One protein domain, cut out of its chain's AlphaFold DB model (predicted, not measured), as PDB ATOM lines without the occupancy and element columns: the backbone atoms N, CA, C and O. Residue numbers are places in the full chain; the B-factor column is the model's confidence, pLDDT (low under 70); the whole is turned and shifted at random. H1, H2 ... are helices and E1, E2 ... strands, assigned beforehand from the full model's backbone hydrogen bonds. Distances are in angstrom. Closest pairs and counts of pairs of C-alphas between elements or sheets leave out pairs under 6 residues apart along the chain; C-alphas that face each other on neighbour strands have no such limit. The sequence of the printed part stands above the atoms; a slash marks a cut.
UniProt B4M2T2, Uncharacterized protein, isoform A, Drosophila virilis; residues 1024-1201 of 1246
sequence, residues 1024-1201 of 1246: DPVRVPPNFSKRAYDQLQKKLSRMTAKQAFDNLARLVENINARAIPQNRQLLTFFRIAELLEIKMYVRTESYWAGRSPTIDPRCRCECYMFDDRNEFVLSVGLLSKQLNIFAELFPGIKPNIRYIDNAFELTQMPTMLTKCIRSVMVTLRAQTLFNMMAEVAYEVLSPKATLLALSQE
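What this domain is: This is residues 1024 to 1201 of the 1246 residues of the protein "Uncharacterized protein, isoform A" of Drosophila virilis (UniProt B4M2T2). A strongly twisted four-strand sheet lies between two groups of helices, with H4 over one face, H2 beside the edge strand E3, and H1, H3 and H8 towards the same end as H2. At the other end of the long axis is the helical hairpin H6 and H7, reached through short H5. The printed part has 178 residues, in the order H1 H2 H3 E1 E2 E3 H4 E4 H5 H6 H7 H8; the sheet, E3 E2 E1 E4, is mixed, and the class is mixed, helices and strands. It is compact, with a radius of gyration of the C-alphas of 17.2 A, and elongated, spanning 59 by 35 by 30 A.

How they stand to each other: E1, residues 1087 to 1092, E2, 1106 to 1112, and E3, 1120 to 1127, form a meander, each strand the antiparallel neighbour of the one before. N 1089 and O 1110 are 2.9 A apart across E1 and E2, and N 1109 and O 1124 2.8 A across E2 and E3. E4, residues 1145 to 1147, is parallel to E1, with N 1090 and O 1146 at 2.8 A. H4, residues 1128 to 1137, lies over E2 at a height over the sheet of 10.3 A, running along the strands, at 3 degrees to E2 on the local plane. E3, H4 and E4 make a split strand-helix-strand unit, two strands running the same way with E2 and E1 between them; its crossover is right-handed. H2, residues 1049 to 1064, is on the sheet but at the sheet's level, C-alphas 1064 and 1125 being the closest at 5.7 A. H3, residues 1071 to 1084, only grazes the sheet; it forms a hairpin with H2, a steep tilt of 39 degrees, opposite ways, closest at C-alphas 1063 and 1073, 6.7 A. H3 touches H4, closest at C-alphas 1078 and 1134, 7.1 A. H1, residues 1034 to 1043, and H3 only just touch, only at their ends, with 3 pairs of C-alphas within 8 A, closest 1043 and 1084 at 6.5 A. H8, residues 1196 to 1200, touches H2, C-alphas 1054 and 1199 being closest at 5.1 A. H5, residues 1151 to 1154, only grazes the sheet and touches H7, residues 1175 to 1189, closest at C-alphas 1152 and 1182, 4.9 A. H6, residues 1159 to 1171, and H7 are a hairpin at a shallow tilt of 30 degrees, opposite ways, closest at C-alphas 1169 and 1175, 5.6 A. Every O i to N i+4 pair is within hydrogen-bond range in H1, H2, H3, H4, H6, H7 and H8; H5 is too short for one.

Where its parts are: H2 is 22.0 A long, E3 21.3 A, H7 20.5 A, H3 19.8 A, E2 19.5 A, H6 18.1 A and E1 16.6 A. H1 begins at C-alpha 1034, (148.087, 235.735, 230.785), and H8 ends at C-alpha 1200, (146.367, 255.780, 236.595).

The domain as a whole: The C-alphas of Asp 1024 and Leu 1172, the two farthest apart, are 59.2 A apart. The printed part has no cut, and the link E1 to E2, 13 residues, is long. The mean pLDDT of the printed part is 87.6; residues 1024 to 1031, 1047, 1096 to 1102, 1195 and 1198 to 1201 are under 70.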
ATOM      1  N   ASP A1024     149.681 241.246 250.327       41.69
ATOM      2  CA  ASP A1024     148.840 240.303 249.583       41.69
ATOM      3  C   ASP A1024     149.449 239.943 248.211       41.69
ATOM      4  O   ASP A1024     150.120 240.778 247.584       41.69
ATOM      5  N   PRO A1025     149.175 238.732 247.683       45.66
ATOM      6  CA  PRO A1025     149.608 238.342 246.348       45.66
ATOM      7  C   PRO A1025     149.058 239.290 245.275       45.66
ATOM      8  O   PRO A1025     147.895 239.700 245.284       45.66
ATOM      9  N   VAL A1026     149.921 239.632 244.316       46.00
ATOM     10  CA  VAL A1026     149.666 240.681 243.324       46.00
ATOM     11  C   VAL A1026     148.436 240.374 242.462       46.00
ATOM     12  O   VAL A1026     148.470 239.500 241.591       46.00
ATOM     13  N   ARG A1027     147.386 241.188 242.623       52.38
ATOM     14  CA  ARG A1027     146.300 241.320 241.642       52.38
ATOM     15  C   ARG A1027     146.814 242.102 240.429       52.38
ATOM     16  O   ARG A1027     146.851 243.332 240.462       52.38
ATOM     17  N   VAL A1028     147.229 241.399 239.376       55.81
ATOM     18  CA  VAL A1028     147.489 242.027 238.070       55.81
ATOM     19  C   VAL A1028     146.153 242.196 237.325       55.81
ATOM     20  O   VAL A1028     145.314 241.298 237.396       55.81
ATOM     21  N   PRO A1029     145.904 243.337 236.659       59.97
ATOM     22  CA  PRO A1029     144.618 243.609 236.011       59.97
ATOM     23  C   PRO A1029     144.326 242.742 234.772       59.97
ATOM     24  O   PRO A1029     145.254 242.329 234.076       59.97
ATOM     25  N   PRO A1030     143.037 242.508 234.449       61.22
ATOM     26  CA  PRO A1030     142.602 241.502 233.470       61.22
ATOM     27  C   PRO A1030     142.938 241.831 232.008       61.22
ATOM     28  O   PRO A1030     142.764 240.980 231.143       61.22
ATOM     29  N   ASN A1031     143.416 243.045 231.726       68.94
ATOM     30  CA  ASN A1031     143.761 243.501 230.376       68.94
ATOM     31  C   ASN A1031     145.176 243.072 229.936       68.94
ATOM     32  O   ASN A1031     145.590 243.397 228.826       68.94
ATOM     33  N   PHE A1032     145.931 242.387 230.800       72.25
ATOM     34  CA  PHE A1032     147.218 241.787 230.446       72.25
ATOM     35  C   PHE A1032     147.029 240.452 229.741       72.25
ATOM     36  O   PHE A1032     146.122 239.689 230.086       72.25
ATOM     37  N   SER A1033     147.926 240.107 228.810       81.75
ATOM     38  CA  SER A1033     147.997 238.714 228.386       81.75
ATOM     39  C   SER A1033     148.373 237.864 229.599       81.75
ATOM     40  O   SER A1033     149.216 238.240 230.423       81.75
ATOM     41  N   LYS A1034     147.771 236.676 229.704       84.25
ATOM     42  CA  LYS A1034     148.087 235.735 230.785       84.25
ATOM     43  C   LYS A1034     149.598 235.477 230.888       84.25
ATOM     44  O   LYS A1034     150.140 235.442 231.983       84.25
ATOM     45  N   ARG A1035     150.290 235.409 229.744       85.31
ATOM     46  CA  ARG A1035     151.746 235.232 229.651       85.31
ATOM     47  C   ARG A1035     152.525 236.314 230.407       85.31
ATOM     48  O   ARG A1035     153.497 235.995 231.088       85.31
ATOM     49  N   ALA A1036     152.121 237.578 230.290       83.75
ATOM     50  CA  ALA A1036     152.780 238.671 230.996       83.75
ATOM     51  C   ALA A1036     152.351 238.775 232.451       83.75
ATOM     52  O   ALA A1036     153.187 239.134 233.275       83.75
ATOM     53  N   TYR A1037     151.112 238.408 232.798       82.62
ATOM     54  CA  TYR A1037     150.768 238.215 234.205       82.62
ATOM     55  C   TYR A1037     151.699 237.175 234.839       82.62
ATOM     56  O   TYR A1037     152.384 237.500 235.806       82.62
ATOM     57  N   ASP A1038     151.812 235.986 234.245       84.19
ATOM     58  CA  ASP A1038     152.654 234.898 234.745       84.19
ATOM     59  C   ASP A1038     154.138 235.339 234.856       84.19
ATOM     60  O   ASP A1038     154.801 235.077 235.864       84.19
ATOM     61  N   GLN A1039     154.666 236.074 233.863       85.31
ATOM     62  CA  GLN A1039     156.032 236.627 233.885       85.31
ATOM     63  C   GLN A1039     156.222 237.704 234.965       85.31
ATOM     64  O   GLN A1039     157.165 237.620 235.757       85.31
ATOM     65  N   LEU A1040     155.332 238.697 235.033       82.62
ATOM     66  CA  LEU A1040     155.394 239.785 236.010       82.62
ATOM     67  C   LEU A1040     155.201 239.268 237.435       82.62
ATOM     68  O   LEU A1040     155.946 239.669 238.319       82.62
ATOM     69  N   GLN A1041     154.270 238.343 237.666       82.44
ATOM     70  CA  GLN A1041     154.039 237.720 238.970       82.44
ATOM     71  C   GLN A1041     155.261 236.913 239.426       82.44
ATOM     72  O   GLN A1041     155.682 237.030 240.576       82.44
ATOM     73  N   LYS A1042     155.889 236.153 238.517       85.44
ATOM     74  CA  LYS A1042     157.133 235.418 238.792       85.44
ATOM     75  C   LYS A1042     158.284 236.366 239.159       85.44
ATOM     76  O   LYS A1042     158.956 236.145 240.169       85.44
ATOM     77  N   LYS A1043     158.489 237.433 238.375       83.38
ATOM     78  CA  LYS A1043     159.577 238.418 238.545       83.38
ATOM     79  C   LYS A1043     159.377 239.374 239.729       83.38
ATOM     80  O   LYS A1043     160.345 239.704 240.409       83.38
ATOM     81  N   LEU A1044     158.140 239.797 239.997       79.25
ATOM     82  CA  LEU A1044     157.762 240.743 241.059       79.25
ATOM     83  C   LEU A1044     157.197 240.055 242.310       79.25
ATOM     84  O   LEU A1044     156.645 240.723 243.175       79.25
ATOM     85  N   SER A1045     157.399 238.747 242.469       78.00
ATOM     86  CA  SER A1045     156.956 237.926 243.615       78.00
ATOM     87  C   SER A1045     157.380 238.423 245.015       78.00
ATOM     88  O   SER A1045     156.946 237.864 246.017       78.00
ATOM     89  N   ARG A1046     158.210 239.474 245.105       70.62
ATOM     90  CA  ARG A1046     158.697 240.111 246.345       70.62
ATOM     91  C   ARG A1046     158.291 241.587 246.508       70.62
ATOM     92  O   ARG A1046     158.768 242.243 247.429       70.62
ATOM     93  N   MET A1047     157.456 242.134 245.621       67.00
ATOM     94  CA  MET A1047     156.988 243.527 245.659       67.00
ATOM     95  C   MET A1047     155.547 243.629 245.149       67.00
ATOM     96  O   MET A1047     155.190 243.015 244.148       67.00
ATOM     97  N   THR A1048     154.720 244.473 245.768       73.56
ATOM     98  CA  THR A1048     153.395 244.783 245.217       73.56
ATOM     99  C   THR A1048     153.550 245.489 243.876       73.56
ATOM    100  O   THR A1048     153.964 246.647 243.805       73.56
ATOM    101  N   ALA A1049     153.212 244.790 242.788       70.19
ATOM    102  CA  ALA A1049     153.483 245.291 241.444       70.19
ATOM    103  C   ALA A1049     152.801 246.639 241.168       70.19
ATOM    104  O   ALA A1049     153.384 247.458 240.471       70.19
ATOM    105  N   LYS A1050     151.646 246.936 241.790       75.94
ATOM    106  CA  LYS A1050     151.051 248.281 241.735       75.94
ATOM    107  C   LYS A1050     152.032 249.357 242.215       75.94
ATOM    108  O   LYS A1050     152.350 250.249 241.445       75.94
ATOM    109  N   GLN A1051     152.601 249.238 243.416       80.75
ATOM    110  CA  GLN A1051     153.578 250.217 243.911       80.75
ATOM    111  C   GLN A1051     154.853 250.250 243.044       80.75
ATOM    112  O   GLN A1051     155.472 251.304 242.890       80.75
ATOM    113  N   ALA A1052     155.242 249.118 242.444       81.38
ATOM    114  CA  ALA A1052     156.342 249.065 241.483       81.38
ATOM    115  C   ALA A1052     156.038 249.874 240.206       81.38
ATOM    116  O   ALA A1052     156.870 250.676 239.783       81.38
ATOM    117  N   PHE A1053     154.842 249.717 239.628       84.62
ATOM    118  CA  PHE A1053     154.406 250.421 238.420       84.62
ATOM    119  C   PHE A1053     154.049 251.889 238.678       84.62
ATOM    120  O   PHE A1053     154.404 252.732 237.863       84.62
ATOM    121  N   ASP A1054     153.464 252.230 239.830       86.50
ATOM    122  CA  ASP A1054     153.253 253.615 240.277       86.50
ATOM    123  C   ASP A1054     154.596 254.369 240.366       86.50
ATOM    124  O   ASP A1054     154.721 255.512 239.922       86.50
ATOM    125  N   ASN A1055     155.634 253.719 240.909       88.25
ATOM    126  CA  ASN A1055     156.980 254.289 240.991       88.25
ATOM    127  C   ASN A1055     157.693 254.325 239.628       88.25
ATOM    128  O   ASN A1055     158.395 255.296 239.347       88.25
ATOM    129  N   LEU A1056     157.503 253.314 238.772       91.81
ATOM    130  CA  LEU A1056     158.046 253.293 237.409       91.81
ATOM    131  C   LEU A1056     157.407 254.379 236.528       91.81
ATOM    132  O   LEU A1056     158.126 255.063 235.807       91.81
ATOM    133  N   ALA A1057     156.094 254.602 236.645       90.88
ATOM    134  CA  ALA A1057     155.372 255.681 235.974       90.88
ATOM    135  C   ALA A1057     155.968 257.047 236.336       90.88
ATOM    136  O   ALA A1057     156.463 257.762 235.466       90.88
ATOM    137  N   ARG A1058     156.048 257.346 237.640       93.88
ATOM    138  CA  ARG A1058     156.668 258.579 238.151       93.88
ATOM    139  C   ARG A1058     158.127 258.721 237.718       93.88
ATOM    140  O   ARG A1058     158.578 259.837 237.474       93.88
ATOM    141  N   LEU A1059     158.883 257.625 237.631       95.44
ATOM    142  CA  LEU A1059     160.274 257.640 237.170       95.44
ATOM    143  C   LEU A1059     160.375 258.018 235.684       95.44
ATOM    144  O   LEU A1059     161.186 258.875 235.338       95.44
ATOM    145  N   VAL A1060     159.531 257.433 234.829       95.44
ATOM    146  CA  VAL A1060     159.449 257.750 233.393       95.44
ATOM    147  C   VAL A1060     158.998 259.192 233.166       95.44
ATOM    148  O   VAL A1060     159.632 259.911 232.397       95.44
ATOM    149  N   GLU A1061     157.968 259.654 233.878       94.00
ATOM    150  CA  GLU A1061     157.512 261.051 233.847       94.00
ATOM    151  C   GLU A1061     158.650 262.016 234.218       94.00
ATOM    152  O   GLU A1061     158.917 262.974 233.493       94.00
ATOM    153  N   ASN A1062     159.389 261.726 235.295       95.31
ATOM    154  CA  ASN A1062     160.531 262.532 235.740       95.31
ATOM    155  C   ASN A1062     161.715 262.550 234.755       95.31
ATOM    156  O   ASN A1062     162.453 263.539 234.720       95.31
ATOM    157  N   ILE A1063     161.909 261.475 233.984       96.00
ATOM    158  CA  ILE A1063     162.912 261.391 232.914       96.00
ATOM    159  C   ILE A1063     162.459 262.212 231.699       96.00
ATOM    160  O   ILE A1063     163.209 263.056 231.207       96.00
ATOM    161  N   ASN A1064     161.225 262.003 231.239       94.88
ATOM    162  CA  ASN A1064     160.694 262.618 230.021       94.88
ATOM    163  C   ASN A1064     160.439 264.125 230.174       94.88
ATOM    164  O   ASN A1064     160.657 264.875 229.222       94.88
ATOM    165  N   ALA A1065     160.062 264.586 231.374       94.19
ATOM    166  CA  ALA A1065     159.869 266.003 231.695       94.19
ATOM    167  C   ALA A1065     161.158 266.851 231.619       94.19
ATOM    168  O   ALA A1065     161.098 268.077 231.712       94.19
ATOM    169  N   ARG A1066     162.330 266.222 231.458       91.56
ATOM    170  CA  ARG A1066     163.626 266.893 231.296       91.56
ATOM    171  C   ARG A1066     164.118 266.742 229.858       91.56
ATOM    172  O   ARG A1066     163.983 265.679 229.260       91.56
ATOM    173  N   ALA A1067     164.755 267.785 229.324       88.50
ATOM    174  CA  ALA A1067     165.456 267.703 228.037       88.50
ATOM    175  C   ALA A1067     166.708 266.806 228.122       88.50
ATOM    176  O   ALA A1067     167.023 266.087 227.179       88.50
ATOM    177  N   ILE A1068     167.384 266.819 229.278       91.62
ATOM    178  CA  ILE A1068     168.510 265.943 229.615       91.62
ATOM    179  C   ILE A1068     168.117 265.138 230.867       91.62
ATOM    180  O   ILE A1068     168.007 265.723 231.952       91.62
ATOM    181  N   PRO A1069     167.869 263.821 230.750       93.25
ATOM    182  CA  PRO A1069     167.602 262.952 231.896       93.25
ATOM    183  C   PRO A1069     168.763 262.904 232.892       93.25
ATOM    184  O   PRO A1069     169.929 262.908 232.495       93.25
ATOM    185  N   GLN A1070     168.467 262.781 234.190       94.00
ATOM    186  CA  GLN A1070     169.520 262.587 235.192       94.00
ATOM    187  C   GLN A1070     170.033 261.141 235.176       94.00
ATOM    188  O   GLN A1070     169.244 260.201 235.276       94.00
ATOM    189  N   ASN A1071     171.357 260.954 235.180       95.06
ATOM    190  CA  ASN A1071     171.987 259.624 235.181       95.06
ATOM    191  C   ASN A1071     171.485 258.727 236.333       95.06
ATOM    192  O   ASN A1071     171.279 257.538 236.130       95.06
ATOM    193  N   ARG A1072     171.180 259.282 237.518       93.94
ATOM    194  CA  ARG A1072     170.583 258.529 238.645       93.94
ATOM    195  C   ARG A1072     169.183 257.972 238.336       93.94
ATOM    196  O   ARG A1072     168.831 256.900 238.826       93.94
ATOM    197  N   GLN A1073     168.380 258.695 237.555       95.44
ATOM    198  CA  GLN A1073     167.044 258.253 237.145       95.44
ATOM    199  C   GLN A1073     167.157 257.164 236.074       95.44
ATOM    200  O   GLN A1073     166.537 256.115 236.221       95.44
ATOM    201  N   LEU A1074     168.028 257.360 235.076       96.75
ATOM    202  CA  LEU A1074     168.327 256.345 234.061       96.75
ATOM    203  C   LEU A1074     168.891 255.055 234.684       96.75
ATOM    204  O   LEU A1074     168.344 253.989 234.434       96.75
ATOM    205  N   LEU A1075     169.872 255.138 235.590       96.00
ATOM    206  CA  LEU A1075     170.410 253.990 236.340       96.00
ATOM    207  C   LEU A1075     169.309 253.210 237.085       96.00
ATOM    208  O   LEU A1075     169.344 251.984 237.157       96.00
ATOM    209  N   THR A1076     168.313 253.915 237.632       95.31
ATOM    210  CA  THR A1076     167.161 253.283 238.300       95.31
ATOM    211  C   THR A1076     166.219 252.628 237.287       95.31
ATOM    212  O   THR A1076     165.736 251.526 237.532       95.31
ATOM    213  N   PHE A1077     165.985 253.275 236.142       97.06
ATOM    214  CA  PHE A1077     165.121 252.776 235.073       97.06
ATOM    215  C   PHE A1077     165.700 251.523 234.401       97.06
ATOM    216  O   PHE A1077     165.021 250.499 234.360       97.06
ATOM    217  N   PHE A1078     166.959 251.563 233.953       97.31
ATOM    218  CA  PHE A1078     167.624 250.407 233.347       97.31
ATOM    219  C   PHE A1078     167.696 249.234 234.340       97.31
ATOM    220  O   PHE A1078     167.338 248.118 233.989       97.31
ATOM    221  N   ARG A1079     167.988 249.468 235.626       95.31
ATOM    222  CA  ARG A1079     167.944 248.389 236.632       95.31
ATOM    223  C   ARG A1079     166.563 247.720 236.771       95.31
ATOM    224  O   ARG A1079     166.492 246.533 237.084       95.31
ATOM    225  N   ILE A1080     165.467 248.454 236.556       94.00
ATOM    226  CA  ILE A1080     164.106 247.887 236.536       94.00
ATOM    227  C   ILE A1080     163.845 247.146 235.217       94.00
ATOM    228  O   ILE A1080     163.284 246.051 235.238       94.00
ATOM    229  N   ALA A1081     164.280 247.703 234.083       95.69
ATOM    230  CA  ALA A1081     164.131 247.082 232.769       95.69
ATOM    231  C   ALA A1081     164.903 245.754 232.643       95.69
ATOM    232  O   ALA A1081     164.378 244.812 232.053       95.69
ATOM    233  N   GLU A1082     166.084 245.635 233.259       95.19
ATOM    234  CA  GLU A1082     166.875 244.397 233.283       95.19
ATOM    235  C   GLU A1082     166.196 243.324 234.144       95.19
ATOM    236  O   GLU A1082     166.014 242.189 233.705       95.19
ATOM    237  N   LEU A1083     165.728 243.698 235.343       92.81
ATOM    238  CA  LEU A1083     164.998 242.803 236.245       92.81
ATOM    239  C   LEU A1083     163.744 242.206 235.579       92.81
ATOM    240  O   LEU A1083     163.454 241.018 235.753       92.81
ATOM    241  N   LEU A1084     163.019 243.032 234.819       92.56
ATOM    242  CA  LEU A1084     161.776 242.679 234.127       92.56
ATOM    243  C   LEU A1084     161.974 242.089 232.716       92.56
ATOM    244  O   LEU A1084     160.991 241.629 232.139       92.56
ATOM    245  N   GLU A1085     163.203 242.065 232.187       95.25
ATOM    246  CA  GLU A1085     163.541 241.622 230.816       95.25
ATOM    247  C   GLU A1085     162.808 242.415 229.707       95.25
ATOM    248  O   GLU A1085     162.449 241.872 228.660       95.25
ATOM    249  N   ILE A1086     162.603 243.721 229.932       95.81
ATOM    250  CA  ILE A1086     161.891 244.622 229.009       95.81
ATOM    251  C   ILE A1086     162.598 244.686 227.651       95.81
ATOM    252  O   ILE A1086     163.802 244.930 227.564       95.81
ATOM    253  N   LYS A1087     161.817 244.550 226.578       97.31
ATOM    254  CA  LYS A1087     162.250 244.727 225.189       97.31
ATOM    255  C   LYS A1087     162.230 246.205 224.831       97.31
ATOM    256  O   LYS A1087     161.211 246.875 224.983       97.31
ATOM    257  N   MET A1088     163.368 246.718 224.383       98.00
ATOM    258  CA  MET A1088     163.648 248.149 224.281       98.00
ATOM    259  C   MET A1088     163.916 248.518 222.823       98.00
ATOM    260  O   MET A1088     165.008 248.298 222.304       98.00
ATOM    261  N   TYR A1089     162.919 249.080 222.145       97.62
ATOM    262  CA  TYR A1089     163.048 249.467 220.745       97.62
ATOM    263  C   TYR A1089     163.445 250.941 220.650       97.62
ATOM    264  O   TYR A1089     162.704 251.833 221.064       97.62
ATOM    265  N   VAL A1090     164.647 251.195 220.144       97.38
ATOM    266  CA  VAL A1090     165.266 252.519 220.099       97.38
ATOM    267  C   VAL A1090     165.115 253.110 218.707       97.38
ATOM    268  O   VAL A1090     165.594 252.537 217.733       97.38
ATOM    269  N   ARG A1091     164.527 254.300 218.642       94.94
ATOM    270  CA  ARG A1091     164.406 255.124 217.436       94.94
ATOM    271  C   ARG A1091     164.980 256.513 217.703       94.94
ATOM    272  O   ARG A1091     164.942 256.989 218.840       94.94
ATOM    273  N   THR A1092     165.493 257.189 216.683       92.50
ATOM    274  CA  THR A1092     165.825 258.618 216.795       92.50
ATOM    275  C   THR A1092     164.543 259.438 216.958       92.50
ATOM    276  O   THR A1092     163.505 259.111 216.384       92.50
ATOM    277  N   GLU A1093     164.583 260.490 217.775       89.25
ATOM    278  CA  GLU A1093     163.454 261.412 217.909       89.25
ATOM    279  C   GLU A1093     163.491 262.407 216.739       89.25
ATOM    280  O   GLU A1093     164.458 263.154 216.572       89.25
ATOM    281  N   SER A1094     162.467 262.398 215.883       83.25
ATOM    282  CA  SER A1094     162.423 263.273 214.709       83.25
ATOM    283  C   SER A1094     162.075 264.708 215.113       83.25
ATOM    284  O   SER A1094     160.903 265.067 215.260       83.25
ATOM    285  N   TYR A1095     163.101 265.541 215.279       75.31
ATOM    286  CA  TYR A1095     162.951 266.975 215.514       75.31
ATOM    287  C   TYR A1095     162.114 267.613 214.395       75.31
ATOM    288  O   TYR A1095     162.510 267.616 213.230       75.31
ATOM    289  N   TRP A1096     160.957 268.178 214.753       64.19
ATOM    290  CA  TRP A1096     160.160 268.992 213.833       64.19
ATOM    291  C   TRP A1096     160.964 270.212 213.363       64.19
ATOM    292  O   TRP A1096     161.684 270.831 214.151       64.19
ATOM    293  N   ALA A1097     160.798 270.575 212.088       55.38
ATOM    294  CA  ALA A1097     161.723 271.393 211.288       55.38
ATOM    295  C   ALA A1097     161.928 272.871 211.716       55.38
ATOM    296  O   ALA A1097     162.516 273.647 210.968       55.38
ATOM    297  N   GLY A1098     161.464 273.267 212.905       63.19
ATOM    298  CA  GLY A1098     161.716 274.575 213.524       63.19
ATOM    299  C   GLY A1098     162.592 274.533 214.785       63.19
ATOM    300  O   GLY A1098     162.893 275.586 215.343       63.19
ATOM    301  N   ARG A1099     163.002 273.350 215.268       60.03
ATOM    302  CA  ARG A1099     163.983 273.223 216.361       60.03
ATOM    303  C   ARG A1099     165.294 272.693 215.802       60.03
ATOM    304  O   ARG A1099     165.323 271.606 215.234       60.03
ATOM    305  N   SER A1100     166.372 273.453 215.989       53.16
ATOM    306  CA  SER A1100     167.717 272.978 215.680       53.16
ATOM    307  C   SER A1100     168.008 271.687 216.457       53.16
ATOM    308  O   SER A1100     167.612 271.579 217.626       53.16
ATOM    309  N   PRO A1101     168.676 270.694 215.839       62.25
ATOM    310  CA  PRO A1101     169.088 269.502 216.559       62.25
ATOM    311  C   PRO A1101     170.011 269.921 217.704       62.25
ATOM    312  O   PRO A1101     170.960 270.687 217.516       62.25
ATOM    313  N   THR A1102     169.723 269.434 218.908       65.06
ATOM    314  CA  THR A1102     170.641 269.590 220.036       65.06
ATOM    315  C   THR A1102     171.969 268.903 219.714       65.06
ATOM    316  O   THR A1102     171.989 267.914 218.983       65.06
ATOM    317  N   ILE A1103     173.075 269.420 220.266       75.12
ATOM    318  CA  ILE A1103     174.452 268.958 219.974       75.12
ATOM    319  C   ILE A1103     174.599 267.433 220.131       75.12
ATOM    320  O   ILE A1103     175.372 266.809 219.409       75.12
ATOM    321  N   ASP A1104     173.819 266.838 221.036       80.81
ATOM    322  CA  ASP A1104     173.507 265.413 221.013       80.81
ATOM    323  C   ASP A1104     172.051 265.174 220.580       80.81
ATOM    324  O   ASP A1104     171.145 265.808 221.143       80.81
ATOM    325  N   PRO A1105     171.795 264.245 219.638       88.19
ATOM    326  CA  PRO A1105     170.443 263.838 219.291       88.19
ATOM    327  C   PRO A1105     169.806 263.038 220.433       88.19
ATOM    328  O   PRO A1105     170.454 262.227 221.109       88.19
ATOM    329  N   ARG A1106     168.504 263.246 220.625       91.62
ATOM    330  CA  ARG A1106     167.672 262.444 221.519       91.62
ATOM    331  C   ARG A1106     167.147 261.217 220.771       91.62
ATOM    332  O   ARG A1106     166.739 261.294 219.613       91.62
ATOM    333  N   CYS A1107     167.182 260.075 221.442       95.06
ATOM    334  CA  CYS A1107     166.502 258.858 221.031       95.06
ATOM    335  C   CYS A1107     165.299 258.620 221.939       95.06
ATOM    336  O   CYS A1107     165.326 258.918 223.137       95.06
ATOM    337  N   ARG A1108     164.259 258.023 221.368       95.44
ATOM    338  CA  ARG A1108     163.086 257.551 222.087       95.44
ATOM    339  C   ARG A1108     163.155 256.030 222.175       95.44
ATOM    340  O   ARG A1108     163.431 255.348 221.190       95.44
ATOM    341  N   CYS A1109     162.984 255.509 223.381       97.19
ATOM    342  CA  CYS A1109     163.060 254.092 223.691       97.19
ATOM    343  C   CYS A1109     161.663 253.594 224.056       97.19
ATOM    344  O   CYS A1109     161.139 253.878 225.137       97.19
ATOM    345  N   GLU A1110     161.051 252.892 223.113       96.62
ATOM    346  CA  GLU A1110     159.701 252.354 223.204       96.62
ATOM    347  C   GLU A1110     159.795 250.955 223.828       96.62
ATOM    348  O   GLU A1110     160.462 250.064 223.296       96.62
ATOM    349  N   CYS A1111     159.195 250.781 225.004       96.81
ATOM    350  CA  CYS A1111     159.444 249.633 225.871       96.81
ATOM    351  C   CYS A1111     158.248 248.678 225.898       96.81
ATOM    352  O   CYS A1111     157.120 249.102 226.145       96.81
ATOM    353  N   TYR A1112     158.508 247.388 225.695       95.69
ATOM    354  CA  TYR A1112     157.509 246.328 225.556       95.69
ATOM    355  C   TYR A1112     157.851 245.130 226.452       95.69
ATOM    356  O   TYR A1112     159.018 244.902 226.771       95.69
ATOM    357  N   MET A1113     156.854 244.335 226.853       93.12
ATOM    358  CA  MET A1113     157.088 243.122 227.659       93.12
ATOM    359  C   MET A1113     157.639 241.950 226.822       93.12
ATOM    360  O   MET A1113     158.316 241.068 227.345       93.12
ATOM    361  N   PHE A1114     157.369 241.952 225.513       92.81
ATOM    362  CA  PHE A1114     157.656 240.845 224.599       92.81
ATOM    363  C   PHE A1114     158.203 241.316 223.249       92.81
ATOM    364  O   PHE A1114     157.942 242.432 222.801       92.81
ATOM    365  N   ASP A1115     158.924 240.418 222.571       91.81
ATOM    366  CA  ASP A1115     159.494 240.656 221.238       91.81
ATOM    367  C   ASP A1115     158.434 240.745 220.115       91.81
ATOM    368  O   ASP A1115     158.767 241.127 218.992       91.81
ATOM    369  N   ASP A1116     157.174 240.396 220.409       89.94
ATOM    370  CA  ASP A1116     156.025 240.494 219.496       89.94
ATOM    371  C   ASP A1116     155.378 241.893 219.467       89.94
ATOM    372  O   ASP A1116     154.536 242.159 218.613       89.94
ATOM    373  N   ARG A1117     155.798 242.790 220.375       90.31
ATOM    374  CA  ARG A1117     155.296 244.164 220.557       90.31
ATOM    375  C   ARG A1117     153.809 244.291 220.922       90.31
ATOM    376  O   ARG A1117     153.291 245.405 220.936       90.31
ATOM    377  N   ASN A1118     153.122 243.204 221.278       86.75
ATOM    378  CA  ASN A1118     151.693 243.258 221.618       86.75
ATOM    379  C   ASN A1118     151.422 243.956 222.963       86.75
ATOM    380  O   ASN A1118     150.344 244.506 223.170       86.75
ATOM    381  N   GLU A1119     152.404 243.973 223.868       89.31
ATOM    382  CA  GLU A1119     152.295 244.635 225.170       89.31
ATOM    383  C   GLU A1119     153.280 245.789 225.319       89.31
ATOM    384  O   GLU A1119     154.445 245.594 225.680       89.31
ATOM    385  N   PHE A1120     152.792 247.004 225.079       92.56
ATOM    386  CA  PHE A1120     153.531 248.234 225.328       92.56
ATOM    387  C   PHE A1120     153.444 248.658 226.796       92.56
ATOM    388  O   PHE A1120     152.377 248.694 227.413       92.56
ATOM    389  N   VAL A1121     154.603 248.991 227.351       91.88
ATOM    390  CA  VAL A1121     154.798 249.291 228.767       91.88
ATOM    391  C   VAL A1121     154.890 250.794 228.993       91.88
ATOM    392  O   VAL A1121     154.160 251.321 229.827       91.88
ATOM    393  N   LEU A1122     155.816 251.467 228.301       95.19
ATOM    394  CA  LEU A1122     156.209 252.863 228.535       95.19
ATOM    395  C   LEU A1122     157.098 253.392 227.391       95.19
ATOM    396  O   LEU A1122     157.632 252.617 226.601       95.19
ATOM    397  N   SER A1123     157.323 254.708 227.351       95.56
ATOM    398  CA  SER A1123     158.234 255.380 226.408       95.56
ATOM    399  C   SER A1123     159.247 256.239 227.170       95.56
ATOM    400  O   SER A1123     158.840 256.969 228.075       95.56
ATOM    401  N   VAL A1124     160.539 256.194 226.821       96.81
ATOM    402  CA  VAL A1124     161.597 256.990 227.484       96.81
ATOM    403  C   VAL A1124     162.427 257.780 226.473       96.81
ATOM    404  O   VAL A1124     163.043 257.192 225.592       96.81
ATOM    405  N   GLY A1125     162.494 259.106 226.615       95.88
ATOM    406  CA  GLY A1125     163.354 259.970 225.797       95.88
ATOM    407  C   GLY A1125     164.710 260.236 226.459       95.88
ATOM    408  O   GLY A1125     164.772 260.928 227.478       95.88
ATOM    409  N   LEU A1126     165.811 259.777 225.859       96.31
ATOM    410  CA  LEU A1126     167.180 259.907 226.387       96.31
ATOM    411  C   LEU A1126     168.214 260.227 225.297       96.31
ATOM    412  O   LEU A1126     167.988 259.964 224.123       96.31
ATOM    413  N   LEU A1127     169.358 260.809 225.666       95.62
ATOM    414  CA  LEU A1127     170.414 261.138 224.698       95.62
ATOM    415  C   LEU A1127     171.107 259.867 224.184       95.62
ATOM    416  O   LEU A1127     171.383 258.963 224.975       95.62
ATOM    417  N   SER A1128     171.481 259.817 222.901       94.94
ATOM    418  CA  SER A1128     172.130 258.630 222.307       94.94
ATOM    419  C   SER A1128     173.418 258.211 223.033       94.94
ATOM    420  O   SER A1128     173.680 257.021 223.199       94.94
ATOM    421  N   LYS A1129     174.201 259.176 223.541       95.06
ATOM    422  CA  LYS A1129     175.381 258.895 224.381       95.06
ATOM    423  C   LYS A1129     175.008 258.229 225.709       95.06
ATOM    424  O   LYS A1129     175.659 257.266 226.097       95.06
ATOM    425  N   GLN A1130     173.956 258.705 226.384       95.31
ATOM    426  CA  GLN A1130     173.477 258.100 227.633       95.31
ATOM    427  C   GLN A1130     172.962 256.677 227.390       95.31
ATOM    428  O   GLN A1130     173.289 255.787 228.165       95.31
ATOM    429  N   LEU A1131     172.205 256.453 226.310       96.56
ATOM    430  CA  LEU A1131     171.742 255.118 225.927       96.56
ATOM    431  C   LEU A1131     172.909 254.136 225.774       96.56
ATOM    432  O   LEU A1131     172.856 253.061 226.360       96.56
ATOM    433  N   ASN A1132     173.950 254.506 225.023       95.81
ATOM    434  CA  ASN A1132     175.097 253.627 224.791       95.81
ATOM    435  C   ASN A1132     175.815 253.279 226.101       95.81
ATOM    436  O   ASN A1132     176.053 252.104 226.353       95.81
ATOM    437  N   ILE A1133     176.061 254.276 226.963       95.69
ATOM    438  CA  ILE A1133     176.647 254.061 228.296       95.69
ATOM    439  C   ILE A1133     175.781 253.079 229.097       95.69
ATOM    440  O   ILE A1133     176.271 252.047 229.540       95.69
ATOM    441  N   PHE A1134     174.475 253.327 229.238       96.81
ATOM    442  CA  PHE A1134     173.606 252.441 230.022       96.81
ATOM    443  C   PHE A1134     173.391 251.053 229.389       96.81
ATOM    444  O   PHE A1134     173.150 250.096 230.120       96.81
ATOM    445  N   ALA A1135     173.545 250.902 228.071       96.44
ATOM    446  CA  ALA A1135     173.575 249.603 227.392       96.44
ATOM    447  C   ALA A1135     174.892 248.826 227.607       96.44
ATOM    448  O   ALA A1135     174.941 247.621 227.356       96.44
ATOM    449  N   GLU A1136     175.957 249.500 228.048       95.75
ATOM    450  CA  GLU A1136     177.224 248.889 228.462       95.75
ATOM    451  C   GLU A1136     177.229 248.577 229.968       95.75
ATOM    452  O   GLU A1136     177.652 247.485 230.338       95.75
ATOM    453  N   LEU A1137     176.661 249.453 230.814       95.81
ATOM    454  CA  LEU A1137     176.518 249.210 232.263       95.81
ATOM    455  C   LEU A1137     175.537 248.068 232.599       95.81
ATOM    456  O   LEU A1137     175.710 247.373 233.596       95.81
ATOM    457  N   PHE A1138     174.501 247.864 231.776       96.81
ATOM    458  CA  PHE A1138     173.493 246.812 231.958       96.81
ATOM    459  C   PHE A1138     173.561 245.781 230.816       96.81
ATOM    460  O   PHE A1138     172.752 245.824 229.879       96.81
ATOM    461  N   PRO A1139     174.524 244.837 230.845       95.62
ATOM    462  CA  PRO A1139     174.728 243.882 229.758       95.62
ATOM    463  C   PRO A1139     173.539 242.931 229.542       95.62
ATOM    464  O   PRO A1139     173.376 242.433 228.429       95.62
ATOM    465  N   GLY A1140     172.666 242.717 230.540       95.25
ATOM    466  CA  GLY A1140     171.417 241.964 230.374       95.25
ATOM    467  C   GLY A1140     170.349 242.709 229.558       95.25
ATOM    468  O   GLY A1140     169.457 242.083 228.982       95.25
ATOM    469  N   ILE A1141     170.458 244.036 229.436       96.50
ATOM    470  CA  ILE A1141     169.614 244.856 228.552       96.50
ATOM    471  C   ILE A1141     170.147 244.892 227.120       96.50
ATOM    472  O   ILE A1141     169.350 244.954 226.184       96.50
ATOM    473  N   LYS A1142     171.465 244.804 226.914       96.62
ATOM    474  CA  LYS A1142     172.091 244.863 225.583       96.62
ATOM    475  C   LYS A1142     171.448 243.945 224.515       96.62
ATOM    476  O   LYS A1142     171.209 244.456 223.424       96.62
ATOM    477  N   PRO A1143     171.090 242.666 224.775       97.19
ATOM    478  CA  PRO A1143     170.380 241.820 223.800       97.19
ATOM    479  C   PRO A1143     168.875 242.129 223.662       97.19
ATOM    480  O   PRO A1143     168.233 241.651 222.728       97.19
ATOM    481  N   ASN A1144     168.299 242.903 224.585       97.12
ATOM    482  CA  ASN A1144     166.905 243.349 224.546       97.12
ATOM    483  C   ASN A1144     166.738 244.727 223.877       97.12
ATOM    484  O   ASN A1144     165.610 245.094 223.540       97.12
ATOM    485  N   ILE A1145     167.831 245.467 223.647       97.81
ATOM    486  CA  ILE A1145     167.838 246.684 222.828       97.81
ATOM    487  C   ILE A1145     167.821 246.312 221.343       97.81
ATOM    488  O   ILE A1145     168.686 245.586 220.853       97.81
ATOM    489  N   ARG A1146     166.862 246.872 220.603       97.56
ATOM    490  CA  ARG A1146     166.768 246.773 219.142       97.56
ATOM    491  C   ARG A1146     166.670 248.176 218.553       97.56
ATOM    492  O   ARG A1146     165.752 248.915 218.892       97.56
ATOM    493  N   TYR A1147     167.594 248.542 217.674       96.81
ATOM    494  CA  TYR A1147     167.532 249.816 216.956       96.81
ATOM    495  C   TYR A1147     166.547 249.718 215.783       96.81
ATOM    496  O   TYR A1147     166.455 248.671 215.144       96.81
ATOM    497  N   ILE A1148     165.801 250.795 215.538       95.62
ATOM    498  CA  ILE A1148     164.769 250.921 214.505       95.62
ATOM    499  C   ILE A1148     165.004 252.206 213.703       95.62
ATOM    500  O   ILE A1148     165.178 253.284 214.273       95.62
ATOM    501  N   ASP A1149     164.933 252.085 212.377       90.81
ATOM    502  CA  ASP A1149     165.081 253.188 211.416       90.81
ATOM    503  C   ASP A1149     163.902 254.177 211.436       90.81
ATOM    504  O   ASP A1149     164.063 255.360 211.142       90.81
ATOM    505  N   ASN A1150     162.684 253.670 211.649       91.19
ATOM    506  CA  ASN A1150     161.436 254.390 211.397       91.19
ATOM    507  C   ASN A1150     160.291 253.860 212.272       91.19
ATOM    508  O   ASN A1150     160.141 252.655 212.451       91.19
ATOM    509  N   ALA A1151     159.434 254.750 212.777       93.88
ATOM    510  CA  ALA A1151     158.363 254.366 213.698       93.88
ATOM    511  C   ALA A1151     157.291 253.440 213.077       93.88
ATOM    512  O   ALA A1151     156.630 252.708 213.813       93.88
ATOM    513  N   PHE A1152     157.180 253.358 211.741       94.75
ATOM    514  CA  PHE A1152     156.327 252.364 211.073       94.75
ATOM    515  C   PHE A1152     156.698 250.920 211.441       94.75
ATOM    516  O   PHE A1152     155.799 250.092 211.563       94.75
ATOM    517  N   GLU A1153     157.976 250.605 211.685       93.62
ATOM    518  CA  GLU A1153     158.399 249.263 212.119       93.62
ATOM    519  C   GLU A1153     157.853 248.849 213.491       93.62
ATOM    520  O   GLU A1153     157.896 247.661 213.808       93.62
ATOM    521  N   LEU A1154     157.351 249.789 214.301       93.81
ATOM    522  CA  LEU A1154     156.660 249.512 215.565       93.81
ATOM    523  C   LEU A1154     155.146 249.327 215.403       93.81
ATOM    524  O   LEU A1154     154.509 248.766 216.290       93.81
ATOM    525  N   THR A1155     154.572 249.791 214.292       92.50
ATOM    526  CA  THR A1155     153.144 249.621 213.994       92.50
ATOM    527  C   THR A1155     152.845 248.210 213.486       92.50
ATOM    528  O   THR A1155     153.731 247.491 213.028       92.50
ATOM    529  N   GLN A1156     151.565 247.832 213.484       89.81
ATOM    530  CA  GLN A1156     151.091 246.596 212.848       89.81
ATOM    531  C   GLN A1156     150.976 246.702 211.308       89.81
ATOM    532  O   GLN A1156     150.411 245.814 210.673       89.81
ATOM    533  N   MET A1157     151.479 247.775 210.677       91.38
ATOM    534  CA  MET A1157     151.370 247.939 209.223       91.38
ATOM    535  C   MET A1157     152.199 246.886 208.461       91.38
ATOM    536  O   MET A1157     153.367 246.667 208.795       91.38
ATOM    537  N   PRO A1158     151.654 246.269 207.390       93.50
ATOM    538  CA  PRO A1158     152.383 245.290 206.589       93.50
ATOM    539  C   PRO A1158     153.702 245.843 206.042       93.50
ATOM    540  O   PRO A1158     153.738 246.906 205.422       93.50
ATOM    541  N   THR A1159     154.789 245.085 206.197       92.81
ATOM    542  CA  THR A1159     156.143 245.541 205.825       92.81
ATOM    543  C   THR A1159     156.310 245.825 204.332       92.81
ATOM    544  O   THR A1159     157.181 246.605 203.957       92.81
ATOM    545  N   MET A1160     155.471 245.249 203.465       94.81
ATOM    546  CA  MET A1160     155.439 245.596 202.039       94.81
ATOM    547  C   MET A1160     154.845 246.988 201.796       94.81
ATOM    548  O   MET A1160     155.356 247.725 200.959       94.81
ATOM    549  N   LEU A1161     153.823 247.382 202.563       94.94
ATOM    550  CA  LEU A1161     153.218 248.710 202.474       94.94
ATOM    551  C   LEU A1161     154.165 249.778 203.035       94.94
ATOM    552  O   LEU A1161     154.388 250.794 202.384       94.94
ATOM    553  N   THR A1162     154.805 249.529 204.183       95.00
ATOM    554  CA  THR A1162     155.774 250.482 204.756       95.00
ATOM    555  C   THR A1162     157.010 250.644 203.862       95.00
ATOM    556  O   THR A1162     157.456 251.771 203.649       95.00
ATOM    557  N   LYS A1163     157.506 249.560 203.241       95.06
ATOM    558  CA  LYS A1163     158.538 249.619 202.188       95.06
ATOM    559  C   LYS A1163     158.071 250.398 200.958       95.06
ATOM    560  O   LYS A1163     158.814 251.253 200.497       95.06
ATOM    561  N   CYS A1164     156.861 250.146 200.455       96.12
ATOM    562  CA  CYS A1164     156.308 250.853 199.297       96.12
ATOM    563  C   CYS A1164     156.234 252.369 199.548       96.12
ATOM    564  O   CYS A1164     156.775 253.146 198.762       96.12
ATOM    565  N   ILE A1165     155.672 252.788 200.689       95.62
ATOM    566  CA  ILE A1165     155.602 254.205 201.077       95.62
ATOM    567  C   ILE A1165     157.021 254.784 201.247       95.62
ATOM    568  O   ILE A1165     157.274 255.892 200.774       95.62
ATOM    569  N   ARG A1166     157.977 254.040 201.833       96.12
ATOM    570  CA  ARG A1166     159.389 254.470 201.945       96.12
ATOM    571  C   ARG A1166     160.011 254.689 200.564       96.12
ATOM    572  O   ARG A1166     160.591 255.744 200.335       96.12
ATOM    573  N   SER A1167     159.841 253.756 199.627       96.62
ATOM    574  CA  SER A1167     160.343 253.877 198.250       96.62
ATOM    575  C   SER A1167     159.724 255.054 197.492       96.62
ATOM    576  O   SER A1167     160.460 255.817 196.871       96.62
ATOM    577  N   VAL A1168     158.403 255.253 197.575       96.50
ATOM    578  CA  VAL A1168     157.721 256.399 196.942       96.50
ATOM    579  C   VAL A1168     158.238 257.719 197.516       96.50
ATOM    580  O   VAL A1168     158.632 258.607 196.763       96.50
ATOM    581  N   MET A1169     158.317 257.838 198.843       96.75
ATOM    582  CA  MET A1169     158.789 259.059 199.502       96.75
ATOM    583  C   MET A1169     160.274 259.339 199.236       96.75
ATOM    584  O   MET A1169     160.639 260.494 199.043       96.75
ATOM    585  N   VAL A1170     161.131 258.312 199.157       94.62
ATOM    586  CA  VAL A1170     162.544 258.466 198.759       94.62
ATOM    587  C   VAL A1170     162.660 258.959 197.314       94.62
ATOM    588  O   VAL A1170     163.388 259.920 197.067       94.62
ATOM    589  N   THR A1171     161.905 258.379 196.373       96.94
ATOM    590  CA  THR A1171     161.875 258.827 194.967       96.94
ATOM    591  C   THR A1171     161.410 260.280 194.838       96.94
ATOM    592  O   THR A1171     162.008 261.055 194.093       96.94
ATOM    593  N   LEU A1172     160.410 260.689 195.625       96.94
ATOM    594  CA  LEU A1172     159.929 262.075 195.704       96.94
ATOM    595  C   LEU A1172     160.841 263.009 196.531       96.94
ATOM    596  O   LEU A1172     160.505 264.175 196.723       96.94
ATOM    597  N   ARG A1173     161.979 262.518 197.054       95.19
ATOM    598  CA  ARG A1173     162.881 263.209 198.007       95.19
ATOM    599  C   ARG A1173     162.201 263.683 199.306       95.19
ATOM    600  O   ARG A1173     162.777 264.445 200.078       95.19
ATOM    601  N   ALA A1174     161.012 263.171 199.598       95.56
ATOM    602  CA  ALA A1174     160.153 263.518 200.722       95.56
ATOM    603  C   ALA A1174     160.429 262.663 201.981       95.56
ATOM    604  O   ALA A1174     159.511 262.329 202.729       95.56
ATOM    605  N   GLN A1175     161.690 262.304 202.258       92.88
ATOM    606  CA  GLN A1175     162.045 261.452 203.410       92.88
ATOM    607  C   GLN A1175     161.596 262.053 204.757       92.88
ATOM    608  O   GLN A1175     161.187 261.321 205.657       92.88
ATOM    609  N   THR A1176     161.602 263.381 204.897       90.56
ATOM    610  CA  THR A1176     161.065 264.063 206.087       90.56
ATOM    611  C   THR A1176     159.561 263.827 206.246       90.56
ATOM    612  O   THR A1176     159.094 263.622 207.362       90.56
ATOM    613  N   LEU A1177     158.803 263.791 205.141       92.31
ATOM    614  CA  LEU A1177     157.370 263.482 205.153       92.31
ATOM    615  C   LEU A1177     157.125 262.013 205.519       92.31
ATOM    616  O   LEU A1177     156.253 261.751 206.340       92.31
ATOM    617  N   PHE A1178     157.935 261.075 205.008       94.12
ATOM    618  CA  PHE A1178     157.894 259.675 205.450       94.12
ATOM    619  C   PHE A1178     158.097 259.549 206.963       94.12
ATOM    620  O   PHE A1178     157.327 258.860 207.627       94.12
ATOM    621  N   ASN A1179     159.101 260.238 207.516       91.69
ATOM    622  CA  ASN A1179     159.379 260.208 208.950       91.69
ATOM    623  C   ASN A1179     158.213 260.806 209.759       91.69
ATOM    624  O   ASN A1179     157.782 260.199 210.732       91.69
ATOM    625  N   MET A1180     157.647 261.944 209.336       91.38
ATOM    626  CA  MET A1180     156.480 262.541 210.003       91.38
ATOM    627  C   MET A1180     155.232 261.649 209.910       91.38
ATOM    628  O   MET A1180     154.529 261.487 210.903       91.38
ATOM    629  N   MET A1181     154.981 261.014 208.760       93.75
ATOM    630  CA  MET A1181     153.908 260.023 208.616       93.75
ATOM    631  C   MET A1181     154.138 258.796 209.501       93.75
ATOM    632  O   MET A1181     153.176 258.281 210.059       93.75
ATOM    633  N   ALA A1182     155.387 258.349 209.665       94.19
ATOM    634  CA  ALA A1182     155.735 257.244 210.554       94.19
ATOM    635  C   ALA A1182     155.438 257.583 212.022       94.19
ATOM    636  O   ALA A1182     154.869 256.753 212.726       94.19
ATOM    637  N   GLU A1183     155.779 258.796 212.477       92.62
ATOM    638  CA  GLU A1183     155.443 259.262 213.828       92.62
ATOM    639  C   GLU A1183     153.934 259.364 214.043       92.62
ATOM    640  O   GLU A1183     153.435 258.830 215.026       92.62
ATOM    641  N   VAL A1184     153.198 260.000 213.123       93.06
ATOM    642  CA  VAL A1184     151.739 260.173 213.247       93.06
ATOM    643  C   VAL A1184     151.022 258.821 213.192       93.06
ATOM    644  O   VAL A1184     150.134 258.565 214.001       93.06
ATOM    645  N   ALA A1185     151.431 257.922 212.293       93.94
ATOM    646  CA  ALA A1185     150.898 256.566 212.242       93.94
ATOM    647  C   ALA A1185     151.236 255.775 213.511       93.94
ATOM    648  O   ALA A1185     150.381 255.047 214.005       93.94
ATOM    649  N   TYR A1186     152.438 255.932 214.078       92.94
ATOM    650  CA  TYR A1186     152.777 255.310 215.356       92.94
ATOM    651  C   TYR A1186     151.986 255.907 216.521       92.94
ATOM    652  O   TYR A1186     151.498 255.146 217.340       92.94
ATOM    653  N   GLU A1187     151.786 257.222 216.594       90.19
ATOM    654  CA  GLU A1187     150.988 257.848 217.653       90.19
ATOM    655  C   GLU A1187     149.527 257.370 217.604       90.19
ATOM    656  O   GLU A1187     149.004 256.901 218.617       90.19
ATOM    657  N   VAL A1188     148.910 257.364 216.416       91.94
ATOM    658  CA  VAL A1188     147.524 256.905 216.193       91.94
ATOM    659  C   VAL A1188     147.351 255.394 216.400       91.94
ATOM    660  O   VAL A1188     146.343 254.972 216.965       91.94
ATOM    661  N   LEU A1189     148.310 254.573 215.955       90.38
ATOM    662  CA  LEU A1189     148.253 253.106 216.062       90.38
ATOM    663  C   LEU A1189     148.944 252.559 217.321       90.38
ATOM    664  O   LEU A1189     149.018 251.338 217.484       90.38
ATOM    665  N   SER A1190     149.477 253.418 218.197       85.38
ATOM    666  CA  SER A1190     150.213 252.956 219.376       85.38
ATOM    667  C   SER A1190     149.280 252.188 220.319       85.38
ATOM    668  O   SER A1190     148.234 252.709 220.725       85.38
ATOM    669  N   PRO A1191     149.632 250.953 220.723       81.88
ATOM    670  CA  PRO A1191     148.938 250.303 221.826       81.88
ATOM    671  C   PRO A1191     149.049 251.197 223.065       81.88
ATOM    672  O   PRO A1191     150.143 251.593 223.467       81.88
ATOM    673  N   LYS A1192     147.909 251.534 223.678       82.62
ATOM    674  CA  LYS A1192     147.871 252.338 224.909       82.62
ATOM    675  C   LYS A1192     148.722 251.649 225.976       82.62
ATOM    676  O   LYS A1192     148.595 250.444 226.147       82.62
ATOM    677  N   ALA A1193     149.563 252.401 226.688       81.31
ATOM    678  CA  ALA A1193     150.536 251.864 227.644       81.31
ATOM    679  C   ALA A1193     149.864 251.072 228.780       81.31
ATOM    680  O   ALA A1193     149.477 251.640 229.806       81.31
ATOM    681  N   THR A1194     149.724 249.757 228.598       74.19
ATOM    682  CA  THR A1194     148.824 248.933 229.410       74.19
ATOM    683  C   THR A1194     149.288 248.862 230.860       74.19
ATOM    684  O   THR A1194     148.444 248.796 231.741       74.19
ATOM    685  N   LEU A1195     150.595 248.954 231.148       69.00
ATOM    686  CA  LEU A1195     151.090 249.023 232.533       69.00
ATOM    687  C   LEU A1195     150.884 250.402 233.188       69.00
ATOM    688  O   LEU A1195     150.534 250.463 234.365       69.00
ATOM    689  N   LEU A1196     151.052 251.506 232.450       71.19
ATOM    690  CA  LEU A1196     150.867 252.865 232.989       71.19
ATOM    691  C   LEU A1196     149.388 253.216 233.201       71.19
ATOM    692  O   LEU A1196     149.046 253.908 234.156       71.19
ATOM    693  N   ALA A1197     148.490 252.685 232.368       74.06
ATOM    694  CA  ALA A1197     147.051 252.866 232.547       74.06
ATOM    695  C   ALA A1197     146.552 252.345 233.913       74.06
ATOM    696  O   ALA A1197     145.568 252.851 234.440       74.06
ATOM    697  N   LEU A1198     147.239 251.370 234.518       63.47
ATOM    698  CA  LEU A1198     146.812 250.689 235.749       63.47
ATOM    699  C   LEU A1198     147.301 251.350 237.044       63.47
ATOM    700  O   LEU A1198     146.689 251.168 238.101       63.47
ATOM    701  N   SER A1199     148.380 252.135 236.976       66.94
ATOM    702  CA  SER A1199     148.709 253.082 238.047       66.94
ATOM    703  C   SER A1199     147.744 254.273 238.022       66.94
ATOM    704  O   SER A1199     147.335 254.764 239.076       66.94
ATOM    705  N   GLN A1200     147.310 254.680 236.821       69.19
ATOM    706  CA  GLN A1200     146.367 255.780 236.595       69.19
ATOM    707  C   GLN A1200     144.885 255.395 236.781       69.19
ATOM    708  O   GLN A1200     144.080 256.270 237.110       69.19
ATOM    709  N   GLU A1201     144.515 254.109 236.707       69.06
ATOM    710  CA  GLU A1201     143.284 253.583 237.316       69.06
ATOM    711  C   GLU A1201     143.399 253.646 238.853       69.06
ATOM    712  O   GLU A1201     143.584 252.661 239.580       69.06
TER     713      GLU A1201